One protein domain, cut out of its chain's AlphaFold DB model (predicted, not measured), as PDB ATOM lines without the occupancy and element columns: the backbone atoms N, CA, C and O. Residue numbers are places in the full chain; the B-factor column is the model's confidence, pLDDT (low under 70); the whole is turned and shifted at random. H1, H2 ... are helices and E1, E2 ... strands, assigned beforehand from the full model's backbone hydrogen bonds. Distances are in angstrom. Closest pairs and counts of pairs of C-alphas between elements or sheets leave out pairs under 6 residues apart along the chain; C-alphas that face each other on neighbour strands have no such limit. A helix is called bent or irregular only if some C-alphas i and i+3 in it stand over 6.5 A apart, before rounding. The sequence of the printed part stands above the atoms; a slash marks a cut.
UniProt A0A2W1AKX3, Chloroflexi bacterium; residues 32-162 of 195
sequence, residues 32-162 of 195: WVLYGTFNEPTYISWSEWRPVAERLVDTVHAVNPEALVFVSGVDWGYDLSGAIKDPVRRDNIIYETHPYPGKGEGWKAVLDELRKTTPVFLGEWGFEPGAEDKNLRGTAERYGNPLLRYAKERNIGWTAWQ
ATOM      1  N   TRP A  32     -44.584  24.145  36.494       96.00
ATOM      2  CA  TRP A  32     -43.671  23.553  37.475       96.00
ATOM      3  C   TRP A  32     -42.200  23.947  37.261       96.00
ATOM      4  O   TRP A  32     -41.331  23.438  37.967       96.00
ATOM      5  N   VAL A  33     -41.895  24.791  36.269       97.94
ATOM      6  CA  VAL A  33     -40.543  25.313  36.039       97.94
ATOM      7  C   VAL A  33     -40.407  26.663  36.730       97.94
ATOM      8  O   VAL A  33     -41.171  27.588  36.470       97.94
ATOM      9  N   LEU A  34     -39.415  26.747  37.610       97.94
ATOM     10  CA  LEU A  34     -39.011  27.960  38.310       97.94
ATOM     11  C   LEU A  34     -37.636  28.380  37.781       97.94
ATOM     12  O   LEU A  34     -36.860  27.533  37.328       97.94
ATOM     13  N   TYR A  35     -37.334  29.672  37.837       98.44
ATOM     14  CA  TYR A  35     -36.087  30.237  37.314       98.44
ATOM     15  C   TYR A  35     -35.271  30.824  38.457       98.44
ATOM     16  O   TYR A  35     -35.844  31.242  39.451       98.44
ATOM     17  N   GLY A  36     -33.952  30.899  38.318       97.81
ATOM     18  CA  GLY A  36     -33.086  31.627  39.245       97.81
ATOM     19  C   GLY A  36     -32.208  32.597  38.471       97.81
ATOM     20  O   GLY A  36     -31.774  32.274  37.365       97.81
ATOM     21  N   THR A  37     -31.961  33.785  39.022       97.25
ATOM     22  CA  THR A  37     -31.143  34.803  38.347       97.25
ATOM     23  C   THR A  37     -29.685  34.366  38.231       97.25
ATOM     24  O   THR A  37     -29.122  34.342  37.140       97.25
ATOM     25  N   PHE A  38     -29.058  34.043  39.364       96.50
ATOM     26  CA  PHE A  38     -27.647  33.686  39.473       96.50
ATOM     27  C   PHE A  38     -27.407  33.045  40.842       96.50
ATOM     28  O   PHE A  38     -27.740  33.675  41.835       96.50
ATOM     29  N   ASN A  39     -26.812  31.846  40.884       97.19
ATOM     30  CA  ASN A  39     -26.735  30.998  42.086       97.19
ATOM     31  C   ASN A  39     -26.117  31.692  43.314       97.19
ATOM     32  O   ASN A  39     -26.708  31.742  44.383       97.19
ATOM     33  N   GLU A  40     -24.897  32.222  43.170       96.44
ATOM     34  CA  GLU A  40     -24.115  32.718  44.308       96.44
ATOM     35  C   GLU A  40     -23.386  34.027  43.984       96.44
ATOM     36  O   GLU A  40     -22.165  34.042  43.782       96.44
ATOM     37  N   PRO A  41     -24.108  35.162  43.931       96.00
ATOM     38  CA  PRO A  41     -23.488  36.473  43.826       96.00
ATOM     39  C   PRO A  41     -22.473  36.666  44.960       96.00
ATOM     40  O   PRO A  41     -22.774  36.512  46.146       96.00
ATOM     41  N   THR A  42     -21.232  36.989  44.608       95.00
ATOM     42  CA  THR A  42     -20.150  37.182  45.577       95.00
ATOM     43  C   THR A  42     -19.167  38.235  45.088       95.00
ATOM     44  O   THR A  42     -19.085  38.515  43.894       95.00
ATOM     45  N   TYR A  43     -18.457  38.859  46.029       93.62
ATOM     46  CA  TYR A  43     -17.602  40.026  45.785       93.62
ATOM     47  C   TYR A  43     -18.337  41.221  45.142       93.62
ATOM     48  O   TYR A  43     -17.728  42.021  44.436       93.62
ATOM     49  N   ILE A  44     -19.638  41.347  45.416       94.50
ATOM     50  CA  ILE A  44     -20.526  42.415  44.949       94.50
ATOM     51  C   ILE A  44     -21.410  42.873  46.116       94.50
ATOM     52  O   ILE A  44     -21.823  42.053  46.940       94.50
ATOM     53  N   SER A  45     -21.686  44.173  46.227       97.69
ATOM     54  CA  SER A  45     -22.631  44.681  47.230       97.69
ATOM     55  C   SER A  45     -24.082  44.457  46.799       97.69
ATOM     56  O   SER A  45     -24.382  44.382  45.608       97.69
ATOM     57  N   TRP A  46     -25.024  44.433  47.749       98.38
ATOM     58  CA  TRP A  46     -26.453  44.347  47.415       98.38
ATOM     59  C   TRP A  46     -26.912  45.476  46.480       98.38
ATOM     60  O   TRP A  46     -27.657  45.232  45.538       98.38
ATOM     61  N   SER A  47     -26.435  46.707  46.693       98.25
ATOM     62  CA  SER A  47     -26.788  47.858  45.850       98.25
ATOM     63  C   SER A  47     -26.298  47.735  44.407       98.25
ATOM     64  O   SER A  47     -26.921  48.293  43.507       98.25
ATOM     65  N   GLU A  48     -25.197  47.019  44.180       97.81
ATOM     66  CA  GLU A  48     -24.690  46.710  42.839       97.81
ATOM     67  C   GLU A  48     -25.398  45.488  42.244       97.81
ATOM     68  O   GLU A  48     -25.669  45.455  41.046       97.81
ATOM     69  N   TRP A  49     -25.732  44.499  43.078       98.06
ATOM     70  CA  TRP A  49     -26.391  43.264  42.660       98.06
ATOM     71  C   TRP A  49     -27.867  43.460  42.305       98.06
ATOM     72  O   TRP A  49     -28.303  42.996  41.256       98.06
ATOM     73  N   ARG A  50     -28.642  44.178  43.126       98.56
ATOM     74  CA  ARG A  50     -30.096  44.352  42.958       98.56
ATOM     75  C   ARG A  50     -30.491  44.811  41.543       98.56
ATOM     76  O   ARG A  50     -31.378  44.180  40.974       98.56
ATOM     77  N   PRO A  51     -29.858  45.834  40.928       98.50
ATOM     78  CA  PRO A  51     -30.179  46.218  39.550       98.50
ATOM     79  C   PRO A  51     -29.870  45.126  38.515       98.50
ATOM     80  O   PRO A  51     -30.571  45.019  37.513       98.50
ATOM     81  N   VAL A  52     -28.834  44.312  38.737       98.19
ATOM     82  CA  VAL A  52     -28.497  43.182  37.854       98.19
ATOM     83  C   VAL A  52     -29.521  42.058  38.019       98.19
ATOM     84  O   VAL A  52     -30.008  41.535  37.022       98.19
ATOM     85  N   ALA A  53     -29.915  41.740  39.254       98.56
ATOM     86  CA  ALA A  53     -30.989  40.792  39.530       98.56
ATOM     87  C   ALA A  53     -32.306  41.221  38.863       98.56
ATOM     88  O   ALA A  53     -32.938  40.410  38.194       98.56
ATOM     89  N   GLU A  54     -32.683  42.502  38.964       98.81
ATOM     90  CA  GLU A  54     -33.865  43.058  38.287       98.81
ATOM     91  C   GLU A  54     -33.808  42.856  36.766       98.81
ATOM     92  O   GLU A  54     -34.802  42.439  36.180       98.81
ATOM     93  N   ARG A  55     -32.649  43.069  36.128       98.56
ATOM     94  CA  ARG A  55     -32.478  42.820  34.684       98.56
ATOM     95  C   ARG A  55     -32.654  41.349  34.299       98.56
ATOM     96  O   ARG A  55     -33.253  41.041  33.269       98.56
ATOM     97  N   LEU A  56     -32.133  40.435  35.113       98.69
ATOM     98  CA  LEU A  56     -32.263  38.996  34.874       98.69
ATOM     99  C   LEU A  56     -33.709  38.523  35.086       98.69
ATOM    100  O   LEU A  56     -34.208  37.717  34.302       98.69
ATOM    101  N   VAL A  57     -34.406  39.072  36.086       98.81
ATOM    102  CA  VAL A  57     -35.854  38.875  36.277       98.81
ATOM    103  C   VAL A  57     -36.625  39.383  35.055       98.81
ATOM    104  O   VAL A  57     -37.416  38.633  34.484       98.81
ATOM    105  N   ASP A  58     -36.329  40.600  34.587       98.81
ATOM    106  CA  ASP A  58     -36.970  41.198  33.408       98.81
ATOM    107  C   ASP A  58     -36.779  40.349  32.147       98.81
ATOM    108  O   ASP A  58     -37.689  40.238  31.329       98.81
ATOM    109  N   THR A  59     -35.622  39.699  32.004       98.75
ATOM    110  CA  THR A  59     -35.341  38.797  30.879       98.75
ATOM    111  C   THR A  59     -36.291  37.600  30.864       98.75
ATOM    112  O   THR A  59     -36.834  37.248  29.817       98.75
ATOM    113  N   VAL A  60     -36.537  36.984  32.025       98.75
ATOM    114  CA  VAL A  60     -37.497  35.876  32.139       98.75
ATOM    115  C   VAL A  60     -38.926  36.383  31.928       98.75
ATOM    116  O   VAL A  60     -39.680  35.800  31.143       98.75
ATOM    117  N   HIS A  61     -39.299  37.491  32.576       98.56
ATOM    118  CA  HIS A  61     -40.656  38.048  32.514       98.56
ATOM    119  C   HIS A  61     -41.034  38.613  31.146       98.56
ATOM    120  O   HIS A  61     -42.210  38.579  30.790       98.56
ATOM    121  N   ALA A  62     -40.067  39.042  30.332       98.38
ATOM    122  CA  ALA A  62     -40.310  39.430  28.942       98.38
ATOM    123  C   ALA A  62     -40.880  38.276  28.096       98.38
ATOM    124  O   ALA A  62     -41.615  38.516  27.136       98.38
ATOM    125  N   VAL A  63     -40.572  37.027  28.459       98.12
ATOM    126  CA  VAL A  63     -41.062  35.821  27.777       98.12
ATOM    127  C   VAL A  63     -42.260  35.202  28.503       98.12
ATOM    128  O   VAL A  63     -43.225  34.771  27.859       98.12
ATOM    129  N   ASN A  64     -42.200  35.153  29.835       96.81
ATOM    130  CA  ASN A  64     -43.246  34.617  30.699       96.81
ATOM    131  C   ASN A  64     -43.463  35.525  31.929       96.81
ATOM    132  O   ASN A  64     -42.795  35.328  32.947       96.81
ATOM    133  N   PRO A  65     -44.406  36.484  31.868       96.19
ATOM    134  CA  PRO A  65     -44.673  37.430  32.960       96.19
ATOM    135  C   PRO A  65     -45.113  36.783  34.286       96.19
ATOM    136  O   PRO A  65     -44.952  37.376  35.350       96.19
ATOM    137  N   GLU A  66     -45.648  35.561  34.234       95.06
ATOM    138  CA  GLU A  66     -46.147  34.829  35.407       95.06
ATOM    139  C   GLU A  66     -45.087  33.903  36.031       95.06
ATOM    140  O   GLU A  66     -45.361  33.201  37.005       95.06
ATOM    141  N   ALA A  67     -43.876  33.847  35.466       97.50
ATOM    142  CA  ALA A  67     -42.814  32.987  35.970       97.50
ATOM    143  C   ALA A  67     -42.341  33.429  37.362       97.50
ATOM    144  O   ALA A  67     -42.026  34.599  37.579       97.50
ATOM    145  N   LEU A  68     -42.205  32.468  38.279       98.12
ATOM    146  CA  LEU A  68     -41.540  32.688  39.561       98.12
ATOM    147  C   LEU A  68     -40.019  32.651  39.378       98.12
ATOM    148  O   LEU A  68     -39.479  31.681  38.829       98.12
ATOM    149  N   VAL A  69     -39.338  33.694  39.859       98.81
ATOM    150  CA  VAL A  69     -37.884  33.853  39.727       98.81
ATOM    151  C   VAL A  69     -37.216  33.994  41.099       98.81
ATOM    152  O   VAL A  69     -37.521  34.906  41.865       98.81
ATOM    153  N   PHE A  70     -36.280  33.103  41.406       98.81
ATOM    154  CA  PHE A  70     -35.426  33.176  42.582       98.81
ATOM    155  C   PHE A  70     -34.358  34.261  42.420       98.81
ATOM    156  O   PHE A  70     -33.673  34.326  41.395       98.81
ATOM    157  N   VAL A  71     -34.209  35.090  43.452       98.81
ATOM    158  CA  VAL A  71     -33.145  36.087  43.590       98.81
ATOM    159  C   VAL A  71     -32.321  35.761  44.828       98.81
ATOM    160  O   VAL A  71     -32.784  35.915  45.962       98.81
ATOM    161  N   SER A  72     -31.088  35.330  44.600       98.38
ATOM    162  CA  SER A  72     -30.160  34.931  45.655       98.38
ATOM    163  C   SER A  72     -29.531  36.147  46.346       98.38
ATOM    164  O   SER A  72     -29.381  37.227  45.755       98.38
ATOM    165  N   GLY A  73     -29.160  35.977  47.616       98.19
ATOM    166  CA  GLY A  73     -28.382  36.964  48.370       98.19
ATOM    167  C   GLY A  73     -26.968  37.176  47.818       98.19
ATOM    168  O   GLY A  73     -26.492  36.442  46.957       98.19
ATOM    169  N   VAL A  74     -26.263  38.181  48.340       98.12
ATOM    170  CA  VAL A  74     -24.814  38.325  48.102       98.12
ATOM    171  C   VAL A  74     -24.024  37.457  49.089       98.12
ATOM    172  O   VAL A  74     -24.611  36.704  49.858       98.12
ATOM    173  N   ASP A  75     -22.691  37.542  49.093       97.25
ATOM    174  CA  ASP A  75     -21.842  36.713  49.964       97.25
ATOM    175  C   ASP A  75     -22.104  35.208  49.748       97.25
ATOM    176  O   ASP A  75     -22.375  34.469  50.691       97.25
ATOM    177  N   TRP A  76     -21.996  34.742  48.499       97.25
ATOM    178  CA  TRP A  76     -22.302  33.355  48.109       97.25
ATOM    179  C   TRP A  76     -23.749  32.975  48.431       97.25
ATOM    180  O   TRP A  76     -24.001  32.028  49.170       97.25
ATOM    181  N   GLY A  77     -24.705  33.777  47.958       97.75
ATOM    182  CA  GLY A  77     -26.121  33.493  48.178       97.75
ATOM    183  C   GLY A  77     -26.579  33.680  49.627       97.75
ATOM    184  O   GLY A  77     -27.730  33.415  49.923       97.75
ATOM    185  N   TYR A  78     -25.736  34.113  50.565       98.69
ATOM    186  CA  TYR A  78     -26.076  34.153  51.989       98.69
ATOM    187  C   TYR A  78     -26.861  35.408  52.401       98.69
ATOM    188  O   TYR A  78     -27.921  35.310  53.025       98.69
ATOM    189  N   ASP A  79     -26.333  36.593  52.094       98.62
ATOM    190  CA  ASP A  79     -26.766  37.854  52.694       98.62
ATOM    191  C   ASP A  79     -27.865  38.546  51.877       98.62
ATOM    192  O   ASP A  79     -27.637  39.071  50.784       98.62
ATOM    193  N   LEU A  80     -29.065  38.589  52.458       98.75
ATOM    194  CA  LEU A  80     -30.238  39.304  51.946       98.75
ATOM    195  C   LEU A  80     -30.545  40.590  52.735       98.75
ATOM    196  O   LEU A  80     -31.584  41.215  52.527       98.75
ATOM    197  N   SER A  81     -29.687  41.008  53.671       98.56
ATOM    198  CA  SER A  81     -29.983  42.124  54.582       98.56
ATOM    199  C   SER A  81     -30.228  43.448  53.851       98.56
ATOM    200  O   SER A  81     -31.049  44.259  54.288       98.56
ATOM    201  N   GLY A  82     -29.576  43.651  52.701       98.44
ATOM    202  CA  GLY A  82     -29.803  44.808  51.837       98.44
ATOM    203  C   GLY A  82     -31.226  44.878  51.268       98.44
ATOM    204  O   GLY A  82     -31.776  45.976  51.147       98.44
ATOM    205  N   ALA A  83     -31.859  43.728  51.016       98.56
ATOM    206  CA  ALA A  83     -33.211  43.643  50.460       98.56
ATOM    207  C   ALA A  83     -34.283  44.199  51.411       98.56
ATOM    208  O   ALA A  83     -35.335  44.631  50.955       98.56
ATOM    209  N   ILE A  84     -34.011  44.251  52.723       98.38
ATOM    210  CA  ILE A  84     -34.937  44.830  53.713       98.38
ATOM    211  C   ILE A  84     -35.172  46.320  53.434       98.38
ATOM    212  O   ILE A  84     -36.282  46.819  53.599       98.38
ATOM    213  N   LYS A  85     -34.117  47.051  53.052       97.75
ATOM    214  CA  LYS A  85     -34.173  48.509  52.849       97.75
ATOM    215  C   LYS A  85     -34.311  48.904  51.386       97.75
ATOM    216  O   LYS A  85     -34.888  49.948  51.099       97.75
ATOM    217  N   ASP A  86     -33.764  48.100  50.482       98.38
ATOM    218  CA  ASP A  86     -33.834  48.321  49.041       98.38
ATOM    219  C   ASP A  86     -34.228  47.008  48.351       98.38
ATOM    220  O   ASP A  86     -33.363  46.305  47.820       98.38
ATOM    221  N   PRO A  87     -35.516  46.619  48.416       98.50
ATOM    222  CA  PRO A  87     -35.986  45.384  47.803       98.50
ATOM    223  C   PRO A  87     -35.895  45.453  46.272       98.50
ATOM    224  O   PRO A  87     -35.965  46.528  45.665       98.50
ATOM    225  N   VAL A  88     -35.774  44.285  45.642       98.69
ATOM    226  CA  VAL A  88     -36.021  44.092  44.207       98.69
ATOM    227  C   VAL A  88     -37.442  44.553  43.893       98.69
ATOM    228  O   VAL A  88     -38.399  44.158  44.556       98.69
ATOM    229  N   ARG A  89     -37.581  45.419  42.890       98.06
ATOM    230  CA  ARG A  89     -38.845  46.088  42.546       98.06
ATOM    231  C   ARG A  89     -39.527  45.381  41.383       98.06
ATOM    232  O   ARG A  89     -39.795  46.007  40.357       98.06
ATOM    233  N   ARG A  90     -39.732  44.073  41.520       98.31
ATOM    234  CA  ARG A  90     -40.427  43.213  40.555       98.31
ATOM    235  C   ARG A  90     -41.358  42.270  41.300       98.31
ATOM    236  O   ARG A  90     -41.046  41.846  42.411       98.31
ATOM    237  N   ASP A  91     -42.485  41.972  40.672       97.69
ATOM    238  CA  ASP A  91     -43.427  40.970  41.158       97.69
ATOM    239  C   ASP A  91     -42.929  39.561  40.804       97.69
ATOM    240  O   ASP A  91     -41.924  39.412  40.115       97.69
ATOM    241  N   ASN A  92     -43.614  38.516  41.280       98.06
ATOM    242  CA  ASN A  92     -43.302  37.116  40.956       98.06
ATOM    243  C   ASN A  92     -41.840  36.703  41.231       98.06
ATOM    244  O   ASN A  92     -41.258  35.891  40.512       98.06
ATOM    245  N   ILE A  93     -41.256  37.232  42.309       98.69
ATOM    246  CA  ILE A  93     -39.934  36.825  42.796       98.69
ATOM    247  C   ILE A  93     -40.013  36.039  44.107       98.69
ATOM    248  O   ILE A  93     -40.955  36.179  44.892       98.69
ATOM    249  N   ILE A  94     -38.968  35.260  44.369       98.81
ATOM    250  CA  ILE A  94     -38.708  34.590  45.645       98.81
ATOM    251  C   ILE A  94     -37.279  34.941  46.059       98.81
ATOM    252  O   ILE A  94     -36.360  34.784  45.261       98.81
ATOM    253  N   TYR A  95     -37.052  35.404  47.288       98.88
ATOM    254  CA  TYR A  95     -35.676  35.549  47.776       98.88
ATOM    255  C   TYR A  95     -35.140  34.207  48.263       98.88
ATOM    256  O   TYR A  95     -35.826  33.510  49.010       98.88
ATOM    257  N   GLU A  96     -33.901  33.868  47.921       98.69
ATOM    258  CA  GLU A  96     -33.246  32.678  48.464       98.69
ATOM    259  C   GLU A  96     -31.947  32.992  49.200       98.69
ATOM    260  O   GLU A  96     -31.222  33.932  48.860       98.69
ATOM    261  N   THR A  97     -31.680  32.196  50.238       98.81
ATOM    262  CA  THR A  97     -30.416  32.225  50.976       98.81
ATOM    263  C   THR A  97     -29.751  30.852  51.029       98.81
ATOM    264  O   THR A  97     -30.454  29.835  51.040       98.81
ATOM    265  N   HIS A  98     -28.415  30.821  51.091       98.56
ATOM    266  CA  HIS A  98     -27.586  29.615  51.242       98.56
ATOM    267  C   HIS A  98     -26.941  29.551  52.646       98.56
ATOM    268  O   HIS A  98     -25.777  29.931  52.834       98.56
ATOM    269  N   PRO A  99     -27.682  29.148  53.698       98.12
ATOM    270  CA  PRO A  99     -27.276  29.367  55.085       98.12
ATOM    271  C   PRO A  99     -26.336  28.283  55.635       98.12
ATOM    272  O   PRO A  99     -26.643  27.681  56.663       98.12
ATOM    273  N   TYR A 100     -25.195  28.018  54.994       97.88
ATOM    274  CA  TYR A 100     -24.218  27.015  55.451       97.88
ATOM    275  C   TYR A 100     -23.715  27.244  56.896       97.88
ATOM    276  O   TYR A 100     -23.629  28.395  57.336       97.88
ATOM    277  N   PRO A 101     -23.335  26.184  57.647       97.00
ATOM    278  CA  PRO A 101     -23.001  26.271  59.075       97.00
ATOM    279  C   PRO A 101     -22.047  27.410  59.462       97.00
ATOM    280  O   PRO A 101     -22.299  28.134  60.428       97.00
ATOM    281  N   GLY A 102     -20.962  27.606  58.710       96.06
ATOM    282  CA  GLY A 102     -19.958  28.625  59.037       96.06
ATOM    283  C   GLY A 102     -20.354  30.063  58.703       96.06
ATOM    284  O   GLY A 102     -19.637  30.978  59.106       96.06
ATOM    285  N   LYS A 103     -21.487  30.285  58.025       95.94
ATOM    286  CA  LYS A 103     -22.025  31.630  57.757       95.94
ATOM    287  C   LYS A 103     -22.675  32.269  58.992       95.94
ATOM    288  O   LYS A 103     -22.827  33.490  59.058       95.94
ATOM    289  N   GLY A 104     -23.017  31.461  59.998       94.94
ATOM    290  CA  GLY A 104     -23.723  31.896  61.202       94.94
ATOM    291  C   GLY A 104     -25.242  31.950  61.019       94.94
ATOM    292  O   GLY A 104     -25.792  31.417  60.061       94.94
ATOM    293  N   GLU A 105     -25.943  32.570  61.973       96.31
ATOM    294  CA  GLU A 105     -27.418  32.543  62.037       96.31
ATOM    295  C   GLU A 105     -28.101  33.885  61.720       96.31
ATOM    296  O   GLU A 105     -29.321  34.005  61.846       96.31
ATOM    297  N   GLY A 106     -27.338  34.904  61.308       97.19
ATOM    298  CA  GLY A 106     -27.864  36.254  61.052       97.19
ATOM    299  C   GLY A 106     -28.963  36.295  59.981       97.19
ATOM    300  O   GLY A 106     -29.880  37.111  60.064       97.19
ATOM    301  N   TRP A 107     -28.922  35.357  59.033       98.06
ATOM    302  CA  TRP A 107     -29.923  35.172  57.982       98.06
ATOM    303  C   TRP A 107     -31.352  34.945  58.503       98.06
ATOM    304  O   TRP A 107     -32.305  35.335  57.831       98.06
ATOM    305  N   LYS A 108     -31.535  34.364  59.701       98.56
ATOM    306  CA  LYS A 108     -32.871  34.050  60.243       98.56
ATOM    307  C   LYS A 108     -33.708  35.312  60.443       98.56
ATOM    308  O   LYS A 108     -34.833  35.393  59.966       98.56
ATOM    309  N   ALA A 109     -33.135  36.325  61.098       98.50
ATOM    310  CA  ALA A 109     -33.826  37.594  61.335       98.50
ATOM    311  C   ALA A 109     -34.140  38.330  60.021       98.50
ATOM    312  O   ALA A 109     -35.186  38.962  59.905       98.50
ATOM    313  N   VAL A 110     -33.258  38.210  59.025       98.69
ATOM    314  CA  VAL A 110     -33.455  38.796  57.693       98.69
ATOM    315  C   VAL A 110     -34.615  38.120  56.962       98.69
ATOM    316  O   VAL A 110     -35.516  38.806  56.486       98.69
ATOM    317  N   LEU A 111     -34.642  36.786  56.916       98.50
ATOM    318  CA  LEU A 111     -35.745  36.034  56.312       98.50
ATOM    319  C   LEU A 111     -37.076  36.275  57.030       98.50
ATOM    320  O   LEU A 111     -38.102  36.402  56.366       98.50
ATOM    321  N   ASP A 112     -37.076  36.343  58.365       98.62
ATOM    322  CA  ASP A 112     -38.282  36.630  59.150       98.62
ATOM    323  C   ASP A 112     -38.855  38.028  58.855       98.62
ATOM    324  O   ASP A 112     -40.071  38.218  58.941       98.62
ATOM    325  N   GLU A 113     -38.016  38.990  58.463       98.62
ATOM    326  CA  GLU A 113     -38.472  40.294  57.979       98.62
ATOM    327  C   GLU A 113     -39.005  40.212  56.543       98.62
ATOM    328  O   GLU A 113     -40.143  40.603  56.290       98.62
ATOM    329  N   LEU A 114     -38.222  39.656  55.613       98.50
ATOM    330  CA  LEU A 114     -38.571  39.608  54.186       98.50
ATOM    331  C   LEU A 114     -39.840  38.792  53.910       98.50
ATOM    332  O   LEU A 114     -40.674  39.199  53.099       98.50
ATOM    333  N   ARG A 115     -40.043  37.683  54.636       97.88
ATOM    334  CA  ARG A 115     -41.205  36.797  54.452       97.88
ATOM    335  C   ARG A 115     -42.551  37.449  54.765       97.88
ATOM    336  O   ARG A 115     -43.589  36.863  54.467       97.88
ATOM    337  N   LYS A 116     -42.559  38.629  55.393       97.69
ATOM    338  CA  LYS A 116     -43.786  39.397  55.648       97.69
ATOM    339  C   LYS A 116     -44.410  39.928  54.359       97.69
ATOM    340  O   LYS A 116     -45.612  40.172  54.342       97.69
ATOM    341  N   THR A 117     -43.610  40.120  53.311       96.88
ATOM    342  CA  THR A 117     -44.053  40.731  52.049       96.88
ATOM    343  C   THR A 117     -43.693  39.917  50.815       96.88
ATOM    344  O   THR A 117     -44.394  40.015  49.814       96.88
ATOM    345  N   THR A 118     -42.626  39.119  50.864       98.00
ATOM    346  CA  THR A 118     -42.109  38.387  49.701       98.00
ATOM    347  C   THR A 118     -41.795  36.948  50.101       98.00
ATOM    348  O   THR A 118     -41.174  36.754  51.144       98.00
ATOM    349  N   PRO A 119     -42.190  35.926  49.320       98.44
ATOM    350  CA  PRO A 119     -41.806  34.550  49.608       98.44
ATOM    351  C   PRO A 119     -40.289  34.399  49.723       98.44
ATOM    352  O   PRO A 119     -39.522  35.068  49.026       98.44
ATOM    353  N   VAL A 120     -39.868  33.494  50.602       98.81
ATOM    354  CA  VAL A 120     -38.455  33.203  50.825       98.81
ATOM    355  C   VAL A 120     -38.180  31.705  50.806       98.81
ATOM    356  O   VAL A 120     -39.080  30.905  51.074       98.81
ATOM    357  N   PHE A 121     -36.936  31.331  50.518       98.88
ATOM    358  CA  PHE A 121     -36.528  29.944  50.312       98.88
ATOM    359  C   PHE A 121     -35.097  29.686  50.807       98.88
ATOM    360  O   PHE A 121     -34.254  30.584  50.799       98.88
ATOM    361  N   LEU A 122     -34.812  28.461  51.254       98.75
ATOM    362  CA  LEU A 122     -33.445  28.025  51.565       98.75
ATOM    363  C   LEU A 122     -32.877  27.293  50.339       98.75
ATOM    364  O   LEU A 122     -33.080  26.086  50.195       98.75
ATOM    365  N   GLY A 123     -32.233  28.044  49.440       98.12
ATOM    366  CA  GLY A 123     -31.814  27.576  48.108       98.12
ATOM    367  C   GLY A 123     -30.712  26.522  48.146       98.12
ATOM    368  O   GLY A 123     -30.701  25.587  47.349       98.12
ATOM    369  N   GLU A 124     -29.835  26.592  49.142       98.00
ATOM    370  CA  GLU A 124     -28.768  25.612  49.287       98.00
ATOM    371  C   GLU A 124     -28.365  25.472  50.750       98.00
ATOM    372  O   GLU A 124     -28.063  26.449  51.435       98.00
ATOM    373  N   TRP A 125     -28.366  24.245  51.259       97.81
ATOM    374  CA  TRP A 125     -27.826  23.956  52.581       97.81
ATOM    375  C   TRP A 125     -27.316  22.521  52.671       97.81
ATOM    376  O   TRP A 125     -27.783  21.611  51.982       97.81
ATOM    377  N   GLY A 126     -26.366  22.321  53.574       96.44
ATOM    378  CA  GLY A 126     -25.773  21.027  53.860       96.44
ATOM    379  C   GLY A 126     -24.761  21.134  54.989       96.44
ATOM    380  O   GLY A 126     -24.407  22.230  55.431       96.44
ATOM    381  N   PHE A 127     -24.322  19.989  55.493       95.38
ATOM    382  CA  PHE A 127     -23.263  19.920  56.489       95.38
ATOM    383  C   PHE A 127     -22.523  18.591  56.407       95.38
ATOM    384  O   PHE A 127     -23.087  17.574  56.006       95.38
ATOM    385  N   GLU A 128     -21.280  18.590  56.870       92.38
ATOM    386  CA  GLU A 128     -20.464  17.389  56.974       92.38
ATOM    387  C   GLU A 128     -19.781  17.323  58.355       92.38
ATOM    388  O   GLU A 128     -19.065  18.255  58.759       92.38
ATOM    389  N   PRO A 129     -20.011  16.244  59.130       90.94
ATOM    390  CA  PRO A 129     -19.329  16.040  60.399       90.94
ATOM    391  C   PRO A 129     -17.815  15.942  60.205       90.94
ATOM    392  O   PRO A 129     -17.315  15.052  59.531       90.94
ATOM    393  N   GLY A 130     -17.073  16.849  60.842       88.44
ATOM    394  CA  GLY A 130     -15.611  16.842  60.772       88.44
ATOM    395  C   GLY A 130     -15.018  17.434  59.492       88.44
ATOM    396  O   GLY A 130     -13.805  17.339  59.335       88.44
ATOM    397  N   ALA A 131     -15.826  18.093  58.648       89.62
ATOM    398  CA  ALA A 131     -15.366  18.754  57.426       89.62
ATOM    399  C   ALA A 131     -14.108  19.612  57.648       89.62
ATOM    400  O   ALA A 131     -13.996  20.338  58.659       89.62
ATOM    401  N   GLU A 132     -13.177  19.546  56.693       89.06
ATOM    402  CA  GLU A 132     -11.991  20.402  56.675       89.06
ATOM    403  C   GLU A 132     -12.398  21.857  56.454       89.06
ATOM    404  O   GLU A 132     -11.950  22.736  57.203       89.06
ATOM    405  N   ASP A 133     -13.323  22.104  55.516       90.25
ATOM    406  CA  ASP A 133     -13.955  23.410  55.397       90.25
ATOM    407  C   ASP A 133     -14.864  23.677  56.606       90.25
ATOM    408  O   ASP A 133     -15.929  23.087  56.812       90.25
ATOM    409  N   LYS A 134     -14.447  24.654  57.412       90.44
ATOM    410  CA  LYS A 134     -15.218  25.159  58.549       90.44
ATOM    411  C   LYS A 134     -16.609  25.670  58.152       90.44
ATOM    412  O   LYS A 134     -17.470  25.735  59.026       90.44
ATOM    413  N   ASN A 135     -16.827  26.045  56.889       91.06
ATOM    414  CA  ASN A 135     -18.127  26.501  56.408       91.06
ATOM    415  C   ASN A 135     -19.155  25.375  56.359       91.06
ATOM    416  O   ASN A 135     -20.327  25.648  56.601       91.06
ATOM    417  N   LEU A 136     -18.722  24.133  56.134       93.50
ATOM    418  CA  LEU A 136     -19.593  22.958  56.053       93.50
ATOM    419  C   LEU A 136     -19.667  22.171  57.362       93.50
ATOM    420  O   LEU A 136     -20.504  21.282  57.513       93.50
ATOM    421  N   ARG A 137     -18.801  22.481  58.330       94.06
ATOM    422  CA  ARG A 137     -18.697  21.717  59.572       94.06
ATOM    423  C   ARG A 137     -19.968  21.835  60.415       94.06
ATOM    424  O   ARG A 137     -20.196  22.838  61.091       94.06
ATOM    425  N   GLY A 138     -20.749  20.762  60.451       94.00
ATOM    426  CA  GLY A 138     -21.990  20.675  61.217       94.00
ATOM    427  C   GLY A 138     -22.395  19.233  61.508       94.00
ATOM    428  O   GLY A 138     -21.711  18.291  61.121       94.00
ATOM    429  N   THR A 139     -23.504  19.060  62.227       95.25
ATOM    430  CA  THR A 139     -24.143  17.753  62.452       95.25
ATOM    431  C   THR A 139     -25.657  17.891  62.328       95.25
ATOM    432  O   THR A 139     -26.185  19.011  62.338       95.25
ATOM    433  N   ALA A 140     -26.367  16.762  62.274       95.94
ATOM    434  CA  ALA A 140     -27.824  16.758  62.287       95.94
ATOM    435  C   ALA A 140     -28.360  17.477  63.535       95.94
ATOM    436  O   ALA A 140     -29.227  18.336  63.434       95.94
ATOM    437  N   GLU A 141     -27.801  17.216  64.715       96.81
ATOM    438  CA  GLU A 141     -28.265  17.803  65.977       96.81
ATOM    439  C   GLU A 141     -27.968  19.298  66.073       96.81
ATOM    440  O   GLU A 141     -28.795  20.059  66.578       96.81
ATOM    441  N   ARG A 142     -26.781  19.721  65.624       96.00
ATOM    442  CA  ARG A 142     -26.304  21.097  65.815       96.00
ATOM    443  C   ARG A 142     -26.732  22.054  64.714       96.00
ATOM    444  O   ARG A 142     -26.754  23.253  64.964       96.00
ATOM    445  N   TYR A 143     -27.045  21.550  63.524       97.50
ATOM    446  CA  TYR A 143     -27.338  22.391  62.368       97.50
ATOM    447  C   TYR A 143     -28.550  21.904  61.566       97.50
ATOM    448  O   TYR A 143     -29.513  22.658  61.433       97.50
ATOM    449  N   GLY A 144     -28.567  20.644  61.113       97.25
ATOM    450  CA  GLY A 144     -29.631  20.141  60.230       97.25
ATOM    451  C   GLY A 144     -31.035  20.201  60.844       97.25
ATOM    452  O   GLY A 144     -31.937  20.824  60.291       97.25
ATOM    453  N   ASN A 145     -31.223  19.611  62.025       97.88
ATOM    454  CA  ASN A 145     -32.498  19.594  62.745       97.88
ATOM    455  C   ASN A 145     -32.978  21.006  63.132       97.88
ATOM    456  O   ASN A 145     -34.156  21.302  62.923       97.88
ATOM    457  N   PRO A 146     -32.125  21.906  63.672       98.12
ATOM    458  CA  PRO A 146     -32.502  23.304  63.876       98.12
ATOM    459  C   PRO A 146     -32.952  24.029  62.599       98.12
ATOM    460  O   PRO A 146     -33.956  24.741  62.646       98.12
ATOM    461  N   LEU A 147     -32.250  23.847  61.474       98.38
ATOM    462  CA  LEU A 147     -32.598  24.466  60.191       98.38
ATOM    463  C   LEU A 147     -33.942  23.947  59.670       98.38
ATOM    464  O   LEU A 147     -34.823  24.742  59.347       98.38
ATOM    465  N   LEU A 148     -34.138  22.627  59.661       98.38
ATOM    466  CA  LEU A 148     -35.393  22.008  59.230       98.38
ATOM    467  C   LEU A 148     -36.574  22.428  60.108       98.38
ATOM    468  O   LEU A 148     -37.658  22.706  59.599       98.38
ATOM    469  N   ARG A 149     -36.367  22.530  61.427       98.19
ATOM    470  CA  ARG A 149     -37.385  23.046  62.348       98.19
ATOM    471  C   ARG A 149     -37.737  24.495  62.023       98.19
ATOM    472  O   ARG A 149     -38.918  24.809  61.913       98.19
ATOM    473  N   TYR A 150     -36.731  25.350  61.830       98.38
ATOM    474  CA  TYR A 150     -36.934  26.746  61.445       98.38
ATOM    475  C   TYR A 150     -37.765  26.855  60.160       98.38
ATOM    476  O   TYR A 150     -38.735  27.616  60.128       98.38
ATOM    477  N   ALA A 151     -37.416  26.069  59.136       98.25
ATOM    478  CA  ALA A 151     -38.115  26.047  57.856       98.25
ATOM    479  C   ALA A 151     -39.570  25.580  58.013       98.25
ATOM    480  O   ALA A 151     -40.490  26.259  57.554       98.25
ATOM    481  N   LYS A 152     -39.795  24.481  58.745       97.81
ATOM    482  CA  LYS A 152     -41.129  23.919  59.009       97.81
ATOM    483  C   LYS A 152     -42.036  24.886  59.770       97.81
ATOM    484  O   LYS A 152     -43.168  25.107  59.358       97.81
ATOM    485  N   GLU A 153     -41.543  25.502  60.844       97.62
ATOM    486  CA  GLU A 153     -42.306  26.466  61.657       97.62
ATOM    487  C   GLU A 153     -42.759  27.702  60.864       97.62
ATOM    488  O   GLU A 153     -43.727  28.362  61.241       97.62
ATOM    489  N   ARG A 154     -42.055  28.031  59.777       97.75
ATOM    490  CA  ARG A 154     -42.302  29.222  58.950       97.75
ATOM    491  C   ARG A 154     -42.889  28.905  57.580       97.75
ATOM    492  O   ARG A 154     -43.129  29.842  56.823       97.75
ATOM    493  N   ASN A 155     -43.134  27.628  57.282       96.62
ATOM    494  CA  ASN A 155     -43.563  27.146  55.970       96.62
ATOM    495  C   ASN A 155     -42.627  27.609  54.832       96.62
ATOM    496  O   ASN A 155     -43.077  28.100  53.799       96.62
ATOM    497  N   ILE A 156     -41.316  27.507  55.060       98.19
ATOM    498  CA  ILE A 156     -40.272  27.881  54.099       98.19
ATOM    499  C   ILE A 156     -39.796  26.619  53.374       98.19
ATOM    500  O   ILE A 156     -39.412  25.637  54.012       98.19
ATOM    501  N   GLY A 157     -39.810  26.658  52.041       98.19
ATOM    502  CA  GLY A 157     -39.253  25.597  51.204       98.19
ATOM    503  C   GLY A 157     -37.722  25.594  51.208       98.19
ATOM    504  O   GLY A 157     -37.086  26.597  51.540       98.19
ATOM    505  N   TRP A 158     -37.128  24.455  50.855       98.56
ATOM    506  CA  TRP A 158     -35.678  24.283  50.862       98.56
ATOM    507  C   TRP A 158     -35.197  23.241  49.849       98.56
ATOM    508  O   TRP A 158     -35.933  22.317  49.498       98.56
ATOM    509  N   THR A 159     -33.929  23.347  49.455       98.19
ATOM    510  CA  THR A 159     -33.198  22.339  48.671       98.19
ATOM    511  C   THR A 159     -31.874  22.000  49.346       98.19
ATOM    512  O   THR A 159     -31.071  22.873  49.663       98.19
ATOM    513  N   ALA A 160     -31.658  20.710  49.612       97.25
ATOM    514  CA  ALA A 160     -30.437  20.220  50.244       97.25
ATOM    515  C   ALA A 160     -29.381  19.846  49.193       97.25
ATOM    516  O   ALA A 160     -29.697  19.231  48.171       97.25
ATOM    517  N   TRP A 161     -28.121  20.173  49.471       95.50
ATOM    518  CA  TRP A 161     -26.984  19.925  48.585       95.50
ATOM    519  C   TRP A 161     -26.225  18.650  49.003       95.50
ATOM    520  O   TRP A 161     -25.917  18.492  50.178       95.50
ATOM    521  N   GLN A 162     -25.915  17.679  48.135       92.69
ATOM    522  CA  GLN A 162     -26.411  17.490  46.766       92.69
ATOM    523  C   GLN A 162     -26.628  16.016  46.395       92.69
ATOM    524  O   GLN A 162     -25.953  15.100  46.874       92.69
TER     525      GLN A 162
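Overview. This is residues 32 to 162 of the 195 residues of a protein of Chloroflexi bacterium (UniProt A0A2W1AKX3). A strongly twisted sheet of four parallel strands, in the order E1 E2 E3 E4, has H1, H4 and H5 on one face, making two layers. H1 packs at the E1 edge, H4 over E2 and E3, and H5 at the E4 edge. The printed part has 131 residues, with named elements in the order H1 E1 H2 H3 E2 H4 E3 H5 E4; the class is mixed. It is compact, with a radius of gyration of the C-alphas of 14.7 A, and only just elongated, spanning 46 by 30 by 27 A.

Along the chain. After residues 32 to 45, H1 takes residues 46 to 61, 21.5 A from C-alpha 46 at (-26.453, 44.347, 47.415). Next come E1, 69 to 72; H2, 74 to 77; H3, 81 to 84; E2, 93 to 97, 13.4 A; H4, 107 to 114; and E3, 120 to 125, 14.2 A. H5, 140 to 154, 19.4 A, is irregular, with C-alphas 142 and 145 7.1 A apart. E4, 157 to 160, ends at (-30.437, 20.220, 50.244).

Arrangement. Within hydrogen-bond range are N 94 and O 69, 2.9 A, across the parallel neighbours E1 and E2; N 121 and O 95, 2.9 A, across E2 and E3; and N 159 and O 122, 3.0 A, across E3 and E4. E1-H2-H3-E2, E2-H4-E3 and E3-H5-E4 are strand-helix-strand units, parallel neighbours linked through helices, with right-handed crossovers. H1 is on the sheet; its C-alpha 57 is 6.4 A from C-alpha 69. H2, over none of the strands, is on the same face as H4 and H5. H4 and H5 run along the strands, each at a height of 9.9 A over the sheet. H3 touches H4, C-alphas 81 and 110 being closest at 5.7 A. Every O i to N i+4 pair is within range in H4, 10 of 12 in H1 and 9 of 11 in H5; H2 and H3 are too short for one.

Size, cuts and confidence. The farthest C-alphas, of Ala 62 and Gly 130, are 46.2 A apart. The link from E3 to H5 is long, 14 residues. The printed part has no cut, and no printed residue is under 70 in pLDDT.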